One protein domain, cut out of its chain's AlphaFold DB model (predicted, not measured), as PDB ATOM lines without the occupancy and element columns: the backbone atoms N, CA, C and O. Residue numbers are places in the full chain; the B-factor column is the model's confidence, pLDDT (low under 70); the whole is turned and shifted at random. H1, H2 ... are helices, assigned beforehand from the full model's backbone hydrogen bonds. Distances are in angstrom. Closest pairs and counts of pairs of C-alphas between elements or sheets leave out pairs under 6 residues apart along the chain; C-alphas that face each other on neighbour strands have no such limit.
ATOM      1  N   ILE A 111     148.772  87.586 155.666       52.75
ATOM      2  CA  ILE A 111     147.755  86.534 155.522       52.75
ATOM      3  C   ILE A 111     146.646  86.732 156.561       52.75
ATOM      4  O   ILE A 111     145.479  86.774 156.185       52.75
ATOM      5  N   GLY A 112     146.992  86.935 157.835       50.41
ATOM      6  CA  GLY A 112     146.017  87.194 158.900       50.41
ATOM      7  C   GLY A 112     145.115  88.397 158.606       50.41
ATOM      8  O   GLY A 112     143.894  88.274 158.659       50.41
ATOM      9  N   ASN A 113     145.691  89.533 158.204       55.47
ATOM     10  CA  ASN A 113     144.919  90.731 157.857       55.47
ATOM     11  C   ASN A 113     144.029  90.519 156.625       55.47
ATOM     12  O   ASN A 113     142.903  91.018 156.576       55.47
ATOM     13  N   THR A 114     144.510  89.758 155.641       58.44
ATOM     14  CA  THR A 114     143.717  89.396 154.458       58.44
ATOM     15  C   THR A 114     142.516  88.538 154.852       58.44
ATOM     16  O   THR A 114     141.405  88.821 154.409       58.44
ATOM     17  N   LEU A 115     142.709  87.541 155.721       58.25
ATOM     18  CA  LEU A 115     141.632  86.673 156.203       58.25
ATOM     19  C   LEU A 115     140.579  87.455 157.001       58.25
ATOM     20  O   LEU A 115     139.390  87.278 156.762       58.25
ATOM     21  N   ILE A 116     140.999  88.372 157.879       64.88
ATOM     22  CA  ILE A 116     140.084  89.258 158.621       64.88
ATOM     23  C   ILE A 116     139.287  90.149 157.662       64.88
ATOM     24  O   ILE A 116     138.071  90.273 157.784       64.88
ATOM     25  N   THR A 117     139.954  90.729 156.662       66.25
ATOM     26  CA  THR A 117     139.291  91.576 155.659       66.25
ATOM     27  C   THR A 117     138.253  90.784 154.859       66.25
ATOM     28  O   THR A 117     137.140  91.260 154.643       66.25
ATOM     29  N   GLN A 118     138.594  89.562 154.439       71.19
ATOM     30  CA  GLN A 118     137.668  88.669 153.741       71.19
ATOM     31  C   GLN A 118     136.481  88.283 154.625       71.19
ATOM     32  O   GLN A 118     135.346  88.301 154.147       71.19
ATOM     33  N   LEU A 119     136.722  87.989 155.907       72.44
ATOM     34  CA  LEU A 119     135.674  87.673 156.874       72.44
ATOM     35  C   LEU A 119     134.683  88.835 157.016       72.44
ATOM     36  O   LEU A 119     133.481  88.614 156.888       72.44
ATOM     37  N   LYS A 120     135.175  90.070 157.175       76.00
ATOM     38  CA  LYS A 120     134.333  91.278 157.238       76.00
ATOM     39  C   LYS A 120     133.477  91.440 155.987       76.00
ATOM     40  O   LYS A 120     132.260  91.536 156.074       76.00
ATOM     41  N   GLN A 121     134.096  91.376 154.807       80.25
ATOM     42  CA  GLN A 121     133.367  91.475 153.538       80.25
ATOM     43  C   GLN A 121     132.287  90.397 153.401       80.25
ATOM     44  O   GLN A 121     131.221  90.645 152.835       80.25
ATOM     45  N   ARG A 122     132.562  89.187 153.895       82.38
ATOM     46  CA  ARG A 122     131.613  88.077 153.882       82.38
ATOM     47  C   ARG A 122     130.458  88.315 154.857       82.38
ATOM     48  O   ARG A 122     129.312  88.082 154.473       82.38
ATOM     49  N   ALA A 123     130.738  88.814 156.060       82.56
ATOM     50  CA  ALA A 123     129.730  89.173 157.056       82.56
ATOM     51  C   ALA A 123     128.783  90.258 156.520       82.56
ATOM     52  O   ALA A 123     127.578  90.024 156.452       82.56
ATOM     53  N   THR A 124     129.317  91.369 155.997       81.75
ATOM     54  CA  THR A 124     128.515  92.466 155.422       81.75
ATOM     55  C   THR A 124     127.606  91.977 154.291       81.75
ATOM     56  O   THR A 124     126.400  92.218 154.302       81.75
ATOM     57  N   LYS A 125     128.146  91.196 153.342       84.06
ATOM     58  CA  LYS A 125     127.340  90.605 152.256       84.06
ATOM     59  C   LYS A 125     126.244  89.676 152.775       84.06
ATOM     60  O   LYS A 125     125.179  89.575 152.164       84.06
ATOM     61  N   THR A 126     126.501  88.965 153.870       79.81
ATOM     62  CA  THR A 126     125.532  88.046 154.476       79.81
ATOM     63  C   THR A 126     124.375  88.827 155.094       79.81
ATOM     64  O   THR A 126     123.228  88.520 154.785       79.81
ATOM     65  N   ILE A 127     124.648  89.901 155.845       77.00
ATOM     66  CA  ILE A 127     123.614  90.784 156.416       77.00
ATOM     67  C   ILE A 127     122.698  91.337 155.315       77.00
ATOM     68  O   ILE A 127     121.475  91.237 155.394       77.00
ATOM     69  N   GLU A 128     123.280  91.866 154.236       77.94
ATOM     70  CA  GLU A 128     122.512  92.479 153.146       77.94
ATOM     71  C   GLU A 128     121.628  91.480 152.376       77.94
ATOM     72  O   GLU A 128     120.594  91.856 151.803       77.94
ATOM     73  N   SER A 129     122.039  90.207 152.338       79.12
ATOM     74  CA  SER A 129     121.418  89.162 151.518       79.12
ATOM     75  C   SER A 129     120.511  88.197 152.286       79.12
ATOM     76  O   SER A 129     119.635  87.590 151.657       79.12
ATOM     77  N   CYS A 130     120.646  88.092 153.614       81.75
ATOM     78  CA  CYS A 130     119.848  87.224 154.491       81.75
ATOM     79  C   CYS A 130     118.445  87.776 154.794       81.75
ATOM     80  O   CYS A 130     117.962  87.751 155.927       81.75
ATOM     81  N   ARG A 131     117.762  88.238 153.747       85.12
ATOM     82  CA  ARG A 131     116.360  88.653 153.776       85.12
ATOM     83  C   ARG A 131     115.604  88.048 152.604       85.12
ATOM     84  O   ARG A 131     116.126  87.946 151.489       85.12
ATOM     85  N   ILE A 132     114.357  87.673 152.849       84.19
ATOM     86  CA  ILE A 132     113.436  87.228 151.808       84.19
ATOM     87  C   ILE A 132     112.475  88.366 151.520       84.19
ATOM     88  O   ILE A 132     111.747  88.821 152.398       84.19
ATOM     89  N   CYS A 133     112.494  88.827 150.273       83.25
ATOM     90  CA  CYS A 133     111.573  89.845 149.794       83.25
ATOM     91  C   CYS A 133     110.227  89.217 149.405       83.25
ATOM     92  O   CYS A 133     110.208  88.079 148.916       83.25
ATOM     93  N   PRO A 134     109.115  89.954 149.577       76.75
ATOM     94  CA  PRO A 134     107.812  89.510 149.107       76.75
ATOM     95  C   PRO A 134     107.805  89.309 147.580       76.75
ATOM     96  O   PRO A 134     108.574  89.969 146.870       76.75
ATOM     97  N   PRO A 135     106.961  88.397 147.058       74.06
ATOM     98  CA  PRO A 135     106.749  88.260 145.619       74.06
ATOM     99  C   PRO A 135     106.227  89.573 145.010       74.06
ATOM    100  O   PRO A 135     105.714  90.448 145.703       74.06
ATOM    101  N   THR A 136     106.398  89.763 143.704       68.75
ATOM    102  CA  THR A 136     105.998  91.012 143.038       68.75
ATOM    103  C   THR A 136     104.465  91.103 142.944       68.75
ATOM    104  O   THR A 136     103.786  90.089 142.815       68.75
ATOM    105  N   LEU A 137     103.915  92.326 142.979       56.97
ATOM    106  CA  LEU A 137     102.475  92.658 143.063       56.97
ATOM    107  C   LEU A 137     101.528  91.937 142.073       56.97
ATOM    108  O   LEU A 137     100.320  91.954 142.287       56.97
ATOM    109  N   GLY A 138     102.040  91.302 141.012       57.66
ATOM    110  CA  GLY A 138     101.244  90.503 140.070       57.66
ATOM    111  C   GLY A 138     100.735  89.161 140.620       57.66
ATOM    112  O   GLY A 138      99.786  88.616 140.069       57.66
ATOM    113  N   GLU A 139     101.318  88.649 141.710       55.97
ATOM    114  CA  GLU A 139     101.006  87.326 142.291       55.97
ATOM    115  C   GLU A 139     100.333  87.401 143.675       55.97
ATOM    116  O   GLU A 139      99.988  86.376 144.266       55.97
ATOM    117  N   ILE A 140     100.141  88.608 144.216       56.88
ATOM    118  CA  ILE A 140      99.644  88.814 145.579       56.88
ATOM    119  C   ILE A 140      98.146  89.167 145.537       56.88
ATOM    120  O   ILE A 140      97.761  90.128 144.867       56.88
ATOM    121  N   PRO A 141      97.270  88.453 146.273       55.25
ATOM    122  CA  PRO A 141      95.891  88.885 146.482       55.25
ATOM    123  C   PRO A 141      95.856  90.306 147.070       55.25
ATOM    124  O   PRO A 141      96.536  90.585 148.054       55.25
ATOM    125  N   LYS A 142      95.028  91.202 146.508       54.00
ATOM    126  CA  LYS A 142      94.924  92.639 146.873       54.00
ATOM    127  C   LYS A 142      94.674  92.939 148.366       54.00
ATOM    128  O   LYS A 142      94.696  94.095 148.764       54.00
ATOM    129  N   THR A 143      94.409  91.925 149.182       54.00
ATOM    130  CA  THR A 143      94.208  91.994 150.633       54.00
ATOM    131  C   THR A 143      95.501  92.035 151.454       54.00
ATOM    132  O   THR A 143      95.417  92.203 152.667       54.00
ATOM    133  N   ILE A 144      96.682  91.898 150.837       54.78
ATOM    134  CA  ILE A 144      97.979  91.873 151.529       54.78
ATOM    135  C   ILE A 144      98.823  93.085 151.101       54.78
ATOM    136  O   ILE A 144      99.770  92.980 150.323       54.78
ATOM    137  N   ILE A 145      98.423  94.265 151.561       51.44
ATOM    138  CA  ILE A 145      99.134  95.529 151.349       51.44
ATOM    139  C   ILE A 145     100.012  95.713 152.601       51.44
ATOM    140  O   ILE A 145      99.479  95.620 153.701       51.44
ATOM    141  N   ASP A 146     101.328  95.889 152.439       58.09
ATOM    142  CA  ASP A 146     102.361  96.047 153.496       58.09
ATOM    143  C   ASP A 146     103.112  94.786 153.985       58.09
ATOM    144  O   ASP A 146     103.356  94.601 155.180       58.09
ATOM    145  N   LEU A 147     103.585  93.929 153.071       68.31
ATOM    146  CA  LEU A 147     104.550  92.876 153.430       68.31
ATOM    147  C   LEU A 147     105.968  93.442 153.600       68.31
ATOM    148  O   LEU A 147     106.592  93.892 152.637       68.31
ATOM    149  N   LYS A 148     106.505  93.366 154.822       75.25
ATOM    150  CA  LYS A 148     107.927  93.621 155.100       75.25
ATOM    151  C   LYS A 148     108.784  92.402 154.718       75.25
ATOM    152  O   LYS A 148     108.279  91.280 154.748       75.25
ATOM    153  N   PRO A 149     110.071  92.589 154.370       81.19
ATOM    154  CA  PRO A 149     110.991  91.470 154.190       81.19
ATOM    155  C   PRO A 149     111.104  90.627 155.463       81.19
ATOM    156  O   PRO A 149     111.172  91.174 156.561       81.19
ATOM    157  N   ILE A 150     111.176  89.307 155.300       82.56
ATOM    158  CA  ILE A 150     111.432  88.380 156.408       82.56
ATOM    159  C   ILE A 150     112.946  88.281 156.592       82.56
ATOM    160  O   ILE A 150     113.667  87.988 155.634       82.56
ATOM    161  N   LEU A 151     113.422  88.530 157.810       86.38
ATOM    162  CA  LEU A 151     114.826  88.356 158.177       86.38
ATOM    163  C   LEU A 151     115.092  86.874 158.452       86.38
ATOM    164  O   LEU A 151     114.352  86.233 159.195       86.38
ATOM    165  N   CYS A 152     116.141  86.320 157.843       87.25
ATOM    166  CA  CYS A 152     116.523  84.914 158.019       87.25
ATOM    167  C   CYS A 152     117.524  84.707 159.166       87.25
ATOM    168  O   CYS A 152     118.167  83.664 159.225       87.25
ATOM    169  N   TYR A 153     117.675  85.689 160.047       87.44
ATOM    170  CA  TYR A 153     118.566  85.664 161.202       87.44
ATOM    171  C   TYR A 153     117.829  86.206 162.426       87.44
ATOM    172  O   TYR A 153     116.863  86.963 162.285       87.44
ATOM    173  N   ASN A 154     118.258  85.793 163.614       87.69
ATOM    174  CA  ASN A 154     117.705  86.266 164.881       87.69
ATOM    175  C   ASN A 154     118.515  87.446 165.454       87.69
ATOM    176  O   ASN A 154     119.536  87.847 164.890       87.69
ATOM    177  N   ALA A 155     118.054  88.019 166.570       86.69
ATOM    178  CA  ALA A 155     118.722  89.164 167.197       86.69
ATOM    179  C   ALA A 155     120.183  88.859 167.588       86.69
ATOM    180  O   ALA A 155     121.075  89.645 167.292       86.69
ATOM    181  N   TYR A 156     120.451  87.681 168.158       89.00
ATOM    182  CA  TYR A 156     121.805  87.280 168.563       89.00
ATOM    183  C   TYR A 156     122.760  87.117 167.377       89.00
ATOM    184  O   TYR A 156     123.951  87.388 167.476       89.00
ATOM    185  N   GLU A 157     122.255  86.661 166.237       89.62
ATOM    186  CA  GLU A 157     123.041  86.552 165.011       89.62
ATOM    187  C   GLU A 157     123.351  87.916 164.410       89.62
ATOM    188  O   GLU A 157     124.443  88.097 163.878       89.62
ATOM    189  N   ASN A 158     122.435  88.876 164.539       88.38
ATOM    190  CA  ASN A 158     122.705  90.261 164.178       88.38
ATOM    191  C   ASN A 158     123.828  90.844 165.048       88.38
ATOM    192  O   ASN A 158     124.828  91.310 164.509       88.38
ATOM    193  N   ASP A 159     123.719  90.711 166.372       88.44
ATOM    194  CA  ASP A 159     124.729  91.191 167.324       88.44
ATOM    195  C   ASP A 159     126.110  90.553 167.067       88.44
ATOM    196  O   ASP A 159     127.149  91.214 167.136       88.44
ATOM    197  N   PHE A 160     126.145  89.259 166.726       90.69
ATOM    198  CA  PHE A 160     127.376  88.565 166.338       90.69
ATOM    199  C   PHE A 160     128.003  89.172 165.077       90.69
ATOM    200  O   PHE A 160     129.216  89.379 165.033       90.69
ATOM    201  N   LEU A 161     127.198  89.453 164.050       88.50
ATOM    202  CA  LEU A 161     127.688  90.027 162.799       88.50
ATOM    203  C   LEU A 161     128.181  91.469 162.986       88.50
ATOM    204  O   LEU A 161     129.209  91.818 162.411       88.50
ATOM    205  N   GLU A 162     127.512  92.264 163.823       87.12
ATOM    206  CA  GLU A 162     127.960  93.612 164.206       87.12
ATOM    207  C   GLU A 162     129.301  93.556 164.959       87.12
ATOM    208  O   GLU A 162     130.242  94.276 164.628       87.12
ATOM    209  N   SER A 163     129.454  92.607 165.887       84.94
ATOM    210  CA  SER A 163     130.705  92.391 166.633       84.94
ATOM    211  C   SER A 163     131.909  92.070 165.736       84.94
ATOM    212  O   SER A 163     133.045  92.443 166.045       84.94
ATOM    213  N   LEU A 164     131.681  91.376 164.614       82.06
ATOM    214  CA  LEU A 164     132.737  91.050 163.653       82.06
ATOM    215  C   LEU A 164     133.283  92.292 162.933       82.06
ATOM    216  O   LEU A 164     134.452  92.289 162.529       82.06
ATOM    217  N   GLU A 165     132.488  93.357 162.779       77.56
ATOM    218  CA  GLU A 165     132.972  94.619 162.201       77.56
ATOM    219  C   GLU A 165     134.076  95.236 163.073       77.56
ATOM    220  O   GLU A 165     135.086  95.733 162.553       77.56
ATOM    221  N   GLU A 166     133.949  95.079 164.391       76.69
ATOM    222  CA  GLU A 166     134.910  95.514 165.409       76.69
ATOM    223  C   GLU A 166     136.058  94.511 165.657       76.69
ATOM    224  O   GLU A 166     136.851  94.675 166.587       76.69
ATOM    225  N   GLU A 167     136.182  93.468 164.826       69.69
ATOM    226  CA  GLU A 167     137.199  92.403 164.951       69.69
ATOM    227  C   GLU A 167     137.103  91.617 166.268       69.69
ATOM    228  O   GLU A 167     138.081  91.021 166.739       69.69
ATOM    229  N   GLN A 168     135.905  91.590 166.851       74.31
ATOM    230  CA  GLN A 168     135.583  90.816 168.037       74.31
ATOM    231  C   GLN A 168     134.741  89.590 167.677       74.31
ATOM    232  O   GLN A 168     134.069  89.534 166.652       74.31
ATOM    233  N   ILE A 169     134.762  88.594 168.555       73.50
ATOM    234  CA  ILE A 169     133.912  87.414 168.491       73.50
ATOM    235  C   ILE A 169     133.175  87.243 169.820       73.50
ATOM    236  O   ILE A 169     133.744  87.421 170.899       73.50
ATOM    237  N   THR A 170     131.902  86.876 169.731       84.50
ATOM    238  CA  THR A 170     130.996  86.658 170.873       84.50
ATOM    239  C   THR A 170     130.656  85.184 171.097       84.50
ATOM    240  O   THR A 170     129.887  84.856 171.997       84.50
ATOM    241  N   ILE A 171     131.241  84.286 170.296       85.75
ATOM    242  CA  ILE A 171     131.026  82.836 170.343       85.75
ATOM    243  C   ILE A 171     132.358  82.078 170.456       85.75
ATOM    244  O   ILE A 171     133.404  82.503 169.956       85.75
ATOM    245  N   GLN A 172     132.332  80.936 171.145       81.25
ATOM    246  CA  GLN A 172     133.500  80.057 171.322       81.25
ATOM    247  C   GLN A 172     133.510  78.848 170.388       81.25
ATOM    248  O   GLN A 172     134.534  78.187 170.256       81.25
ATOM    249  N   LYS A 173     132.372  78.536 169.773       86.81
ATOM    250  CA  LYS A 173     132.188  77.432 168.833       86.81
ATOM    251  C   LYS A 173     131.104  77.821 167.838       86.81
ATOM    252  O   LYS A 173     130.262  78.655 168.160       86.81
ATOM    253  N   ALA A 174     131.143  77.227 166.652       87.12
ATOM    254  CA  ALA A 174     130.086  77.420 165.671       87.12
ATOM    255  C   ALA A 174     128.832  76.667 166.118       87.12
ATOM    256  O   ALA A 174     128.913  75.516 166.558       87.12
ATOM    257  N   GLU A 175     127.680  77.313 165.998       90.06
ATOM    258  CA  GLU A 175     126.397  76.774 166.430       90.06
ATOM    259  C   GLU A 175     125.375  76.879 165.302       90.06
ATOM    260  O   GLU A 175     125.421  77.766 164.447       90.06
ATOM    261  N   VAL A 176     124.434  75.938 165.282       89.31
ATOM    262  CA  VAL A 176     123.422  75.860 164.222       89.31
ATOM    263  C   VAL A 176     122.520  77.100 164.243       89.31
ATOM    264  O   VAL A 176     122.192  77.641 163.188       89.31
ATOM    265  N   ALA A 177     122.165  77.575 165.438       87.69
ATOM    266  CA  ALA A 177     121.459  78.826 165.685       87.69
ATOM    267  C   ALA A 177     121.897  79.398 167.033       87.69
ATOM    268  O   ALA A 177     122.015  78.641 167.997       87.69
ATOM    269  N   LEU A 178     122.132  80.709 167.095       87.50
ATOM    270  CA  LEU A 178     122.633  81.346 168.314       87.50
ATOM    271  C   LEU A 178     121.490  81.659 169.275       87.50
ATOM    272  O   LEU A 178     120.485  82.252 168.884       87.50
ATOM    273  N   HIS A 179     121.682  81.286 170.540       83.44
ATOM    274  CA  HIS A 179     120.780  81.591 171.650       83.44
ATOM    275  C   HIS A 179     121.604  82.145 172.803       83.44
ATOM    276  O   HIS A 179     122.239  81.390 173.533       83.44
ATOM    277  N   GLY A 180     121.603  83.469 172.955       80.56
ATOM    278  CA  GLY A 180     122.432  84.141 173.951       80.56
ATOM    279  C   GLY A 180     123.906  84.185 173.547       80.56
ATOM    280  O   GLY A 180     124.582  83.167 173.416       80.56
ATOM    281  N   LEU A 181     124.423  85.395 173.369       82.50
ATOM    282  CA  LEU A 181     125.844  85.613 173.131       82.50
ATOM    283  C   LEU A 181     126.626  85.687 174.440       82.50
ATOM    284  O   LEU A 181     126.071  85.928 175.515       82.50
ATOM    285  N   GLN A 182     127.945  85.523 174.345       79.69
ATOM    286  CA  GLN A 182     128.814  85.840 175.469       79.69
ATOM    287  C   GLN A 182     128.703  87.322 175.810       79.69
ATOM    288  O   GLN A 182     128.762  88.177 174.932       79.69
ATOM    289  N   SER A 183     128.595  87.620 177.104       72.94
ATOM    290  CA  SER A 183     128.515  88.995 177.603       72.94
ATOM    291  C   SER A 183     129.773  89.812 177.301       72.94
ATOM    292  O   SER A 183     129.697  91.034 177.198       72.94
ATOM    293  N   ASN A 184     130.918  89.145 177.131       75.88
ATOM    294  CA  ASN A 184     132.194  89.784 176.849       75.88
ATOM    295  C   ASN A 184     132.688  89.413 175.450       75.88
ATOM    296  O   ASN A 184     133.107  88.281 175.204       75.88
ATOM    297  N   HIS A 185     132.695  90.411 174.572       75.25
ATOM    298  CA  HIS A 185     133.388  90.392 173.291       75.25
ATOM    299  C   HIS A 185     134.877  90.100 173.513       75.25
ATOM    300  O   HIS A 185     135.514  90.703 174.382       75.25
ATOM    301  N   ARG A 186     135.436  89.162 172.744       70.12
ATOM    302  CA  ARG A 186     136.878  88.872 172.758       70.12
ATOM    303  C   ARG A 186     137.477  89.099 171.372       70.12
ATOM    304  O   ARG A 186     136.817  88.790 170.384       70.12
ATOM    305  N   PRO A 187     138.729  89.563 171.263       65.75
ATOM    306  CA  PRO A 187     139.319  89.853 169.963       65.75
ATOM    307  C   PRO A 187     139.602  88.563 169.194       65.75
ATOM    308  O   PRO A 187     140.057  87.572 169.778       65.75
ATOM    309  N   ILE A 188     139.412  88.596 167.872       59.09
ATOM    310  CA  ILE A 188     139.837  87.506 166.990       59.09
ATOM    311  C   ILE A 188     141.361  87.432 167.046       59.09
ATOM    312  O   ILE A 188     142.081  88.326 166.592       59.09
ATOM    313  N   SER A 189     141.872  86.365 167.654       56.47
ATOM    314  CA  SER A 189     143.299  86.256 167.962       56.47
ATOM    315  C   SER A 189     143.935  84.973 167.443       56.47
ATOM    316  O   SER A 189     145.159  84.933 167.291       56.47
ATOM    317  N   HIS A 190     143.125  83.973 167.094       57.44
ATOM    318  CA  HIS A 190     143.569  82.680 166.586       57.44
ATOM    319  C   HIS A 190     142.873  82.305 165.269       57.44
ATOM    320  O   HIS A 190     141.759  82.741 164.994       57.44
ATOM    321  N   LEU A 191     143.511  81.439 164.467       59.56
ATOM    322  CA  LEU A 191     142.891  80.877 163.255       59.56
ATOM    323  C   LEU A 191     141.598  80.121 163.581       59.56
ATOM    324  O   LEU A 191     140.626  80.237 162.849       59.56
ATOM    325  N   LEU A 192     141.553  79.447 164.732       66.81
ATOM    326  CA  LEU A 192     140.344  78.778 165.203       66.81
ATOM    327  C   LEU A 192     139.164  79.752 165.367       66.81
ATOM    328  O   LEU A 192     138.038  79.396 165.044       66.81
ATOM    329  N   ASP A 193     139.413  80.986 165.825       63.41
ATOM    330  CA  ASP A 193     138.361  82.002 165.958       63.41
ATOM    331  C   ASP A 193     137.815  82.413 164.575       63.41
ATOM    332  O   ASP A 193     136.610  82.610 164.421       63.41
ATOM    333  N   LEU A 194     138.685  82.488 163.556       68.31
ATOM    334  CA  LEU A 194     138.286  82.734 162.165       68.31
ATOM    335  C   LEU A 194     137.474  81.574 161.588       68.31
ATOM    336  O   LEU A 194     136.502  81.813 160.873       68.31
ATOM    337  N   ASP A 195     137.862  80.334 161.879       72.00
ATOM    338  CA  ASP A 195     137.152  79.144 161.408       72.00
ATOM    339  C   ASP A 195     135.754  79.070 162.025       72.00
ATOM    340  O   ASP A 195     134.774  78.847 161.315       72.00
ATOM    341  N   ILE A 196     135.640  79.346 163.328       81.81
ATOM    342  CA  ILE A 196     134.354  79.440 164.027       81.81
ATOM    343  C   ILE A 196     133.476  80.524 163.397       81.81
ATOM    344  O   ILE A 196     132.311  80.266 163.093       81.81
ATOM    345  N   ALA A 197     134.024  81.721 163.171       82.69
ATOM    346  CA  ALA A 197     133.268  82.823 162.586       82.69
ATOM    347  C   ALA A 197     132.815  82.513 161.150       82.69
ATOM    348  O   ALA A 197     131.660  82.752 160.803       82.69
ATOM    349  N   ASN A 198     133.694  81.932 160.327       84.00
ATOM    350  CA  ASN A 198     133.345  81.504 158.974       84.00
ATOM    351  C   ASN A 198     132.249  80.444 158.984       84.00
ATOM    352  O   ASN A 198     131.264  80.602 158.271       84.00
ATOM    353  N   GLN A 199     132.380  79.419 159.827       89.00
ATOM    354  CA  GLN A 199     131.380  78.364 159.939       89.00
ATOM    355  C   GLN A 199     130.023  78.915 160.405       89.00
ATOM    356  O   GLN A 199     128.980  78.461 159.936       89.00
ATOM    357  N   GLN A 200     130.012  79.924 161.282       92.62
ATOM    358  CA  GLN A 200     128.773  80.588 161.683       92.62
ATOM    359  C   GLN A 200     128.129  81.360 160.521       92.62
ATOM    360  O   GLN A 200     126.914  81.301 160.334       92.62
ATOM    361  N   ILE A 201     128.930  82.044 159.703       91.50
ATOM    362  CA  ILE A 201     128.446  82.722 158.491       91.50
ATOM    363  C   ILE A 201     127.931  81.704 157.460       91.50
ATOM    364  O   ILE A 201     126.902  81.937 156.825       91.50
ATOM    365  N   ASP A 202     128.602  80.560 157.314       91.12
ATOM    366  CA  ASP A 202     128.139  79.444 156.486       91.12
ATOM    367  C   ASP A 202     126.762  78.940 156.940       91.12
ATOM    368  O   ASP A 202     125.852  78.804 156.121       91.12
ATOM    369  N   ASN A 203     126.559  78.761 158.248       92.75
ATOM    370  CA  ASN A 203     125.266  78.373 158.816       92.75
ATOM    371  C   ASN A 203     124.152  79.381 158.470       92.75
ATOM    372  O   ASN A 203     123.059  78.976 158.066       92.75
ATOM    373  N   LEU A 204     124.430  80.688 158.546       91.44
ATOM    374  CA  LEU A 204     123.481  81.731 158.131       91.44
ATOM    375  C   LEU A 204     123.137  81.637 156.640       91.44
ATOM    376  O   LEU A 204     121.968  81.750 156.257       91.44
ATOM    377  N   PHE A 205     124.133  81.383 155.792       90.69
ATOM    378  CA  PHE A 205     123.912  81.208 154.360       90.69
ATOM    379  C   PHE A 205     123.075  79.959 154.057       90.69
ATOM    380  O   PHE A 205     122.121  80.024 153.278       90.69
ATOM    381  N   HIS A 206     123.371  78.827 154.696       92.44
ATOM    382  CA  HIS A 206     122.572  77.611 154.549       92.44
ATOM    383  C   HIS A 206     121.126  77.828 154.998       92.44
ATOM    384  O   HIS A 206     120.198  77.371 154.326       92.44
ATOM    385  N   ARG A 207     120.915  78.596 156.071       91.88
ATOM    386  CA  ARG A 207     119.575  78.976 156.519       91.88
ATOM    387  C   ARG A 207     118.839  79.832 155.492       91.88
ATOM    388  O   ARG A 207     117.669  79.581 155.214       91.88
ATOM    389  N   LEU A 208     119.515  80.795 154.871       91.31
ATOM    390  CA  LEU A 208     118.940  81.584 153.782       91.31
ATOM    391  C   LEU A 208     118.515  80.703 152.597       91.31
ATOM    392  O   LEU A 208     117.421  80.883 152.059       91.31
ATOM    393  N   VAL A 209     119.352  79.745 152.185       91.75
ATOM    394  CA  VAL A 209     119.022  78.798 151.102       91.75
ATOM    395  C   VAL A 209     117.814  77.939 151.475       91.75
ATOM    396  O   VAL A 209     116.908  77.771 150.655       91.75
ATOM    397  N   TYR A 210     117.757  77.467 152.720       92.06
ATOM    398  CA  TYR A 210     116.609  76.742 153.258       92.06
ATOM    399  C   TYR A 210     115.318  77.557 153.124       92.06
ATOM    400  O   TYR A 210     114.385  77.109 152.459       92.06
ATOM    401  N   PHE A 211     115.272  78.783 153.651       90.00
ATOM    402  CA  PHE A 211     114.054  79.593 153.573       90.00
ATOM    403  C   PHE A 211     113.689  79.995 152.138       90.00
ATOM    404  O   PHE A 211     112.509  80.096 151.810       90.00
ATOM    405  N   ARG A 212     114.671  80.190 151.247       89.56
ATOM    406  CA  ARG A 212     114.410  80.453 149.818       89.56
ATOM    407  C   ARG A 212     113.770  79.271 149.094       89.56
ATOM    408  O   ARG A 212     113.103  79.497 148.088       89.56
ATOM    409  N   SER A 213     113.980  78.061 149.602       89.19
ATOM    410  CA  SER A 213     113.404  76.824 149.070       89.19
ATOM    411  C   SER A 213     111.970  76.583 149.556       89.19
ATOM    412  O   SER A 213     111.277  75.727 149.016       89.19
ATOM    413  N   LEU A 214     111.498  77.333 150.560       88.69
ATOM    414  CA  LEU A 214     110.133  77.213 151.070       88.69
ATOM    415  C   LEU A 214     109.110  77.911 150.150       88.69
ATOM    416  O   LEU A 214     109.447  78.894 149.478       88.69
ATOM    417  N   PRO A 215     107.832  77.476 150.147       86.19
ATOM    418  CA  PRO A 215     106.784  78.120 149.355       86.19
ATOM    419  C   PRO A 215     106.539  79.579 149.778       86.19
ATOM    420  O   PRO A 215     105.836  79.865 150.748       86.19
TER     421      PRO A 215
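This is residues 111 to 215 of the 316 residues of an uncharacterized protein of Candidatus Poribacteria bacterium (UniProt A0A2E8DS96). Two long helices, H3 and H1, run side by side in the same direction, and the shorter H2 packs on part of H1 and runs back the other way, so that the three make a small, loose triangle. Between H1 and H2 the chain goes out as a long looped arm, whose residues 138 to 144 stick out past the helices, and between H2 and H3 a second long loop, residues 166 to 190, folds over H2 before the chain enters H3. The printed part has 105 residues with three named helices, in the order H1, H2, H3, and no named strand; the class is all helix, with 53 residues in the named helices. It is loose, with a radius of gyration of the C-alphas of 16.2 A, and elongated, spanning 53 by 28 by 21 A.

Start with the longest helix, H3, residues 191 to 213. Look from it to H1, residues 111 to 129: the two touch, and their closest C-alphas, those of Ala 123 and Ile 201, are 6.7 A apart. Their lines stand at a shallow tilt of 22 degrees, and they run the same way. Next find H2, residues 155 to 165, which touches H1 at residues 120 to 127 alone; the closest C-alphas, those of Lys 120 and Glu 165, are 6.1 A apart. H1 and H2 form a helical hairpin, running opposite ways at 37 degrees, only just a steep tilt. H2 and H3 are near each other, with 10 pairs of C-alphas within 10 A, the closest 8.3 A apart. In H1 and H3 every O i to N i+4 pair is within hydrogen-bond range; in H2 it is 6 of 7.

Find C-alpha 191 at (142.891, 80.877, 163.255); from there H3 runs 33.0 A to C-alpha 213 at (113.404, 76.824, 149.070). H1 starts at C-alpha 111, at (147.755, 86.534, 155.522), and measures 26.8 A to C-alpha 129. H2 measures 16.1 A from C-alpha 155 to C-alpha 165. Two short antiparallel pairings lie outside the helices: residues 131 to 132 with 150 to 151, and residues 168 to 169 with 186 to 187.

The two C-alphas farthest apart, those of Ile 111 and Thr 143, are 54.0 A apart. The printed part has no cut. Both links, H1 to H2 and H2 to H3, are long, with 25 residues each. Residues 138 to 144 stand free. The mean pLDDT of the printed part is 77.4; look for values under 70 at residues 111 to 117, 136 to 147, 167 and 187 to 194 of this model.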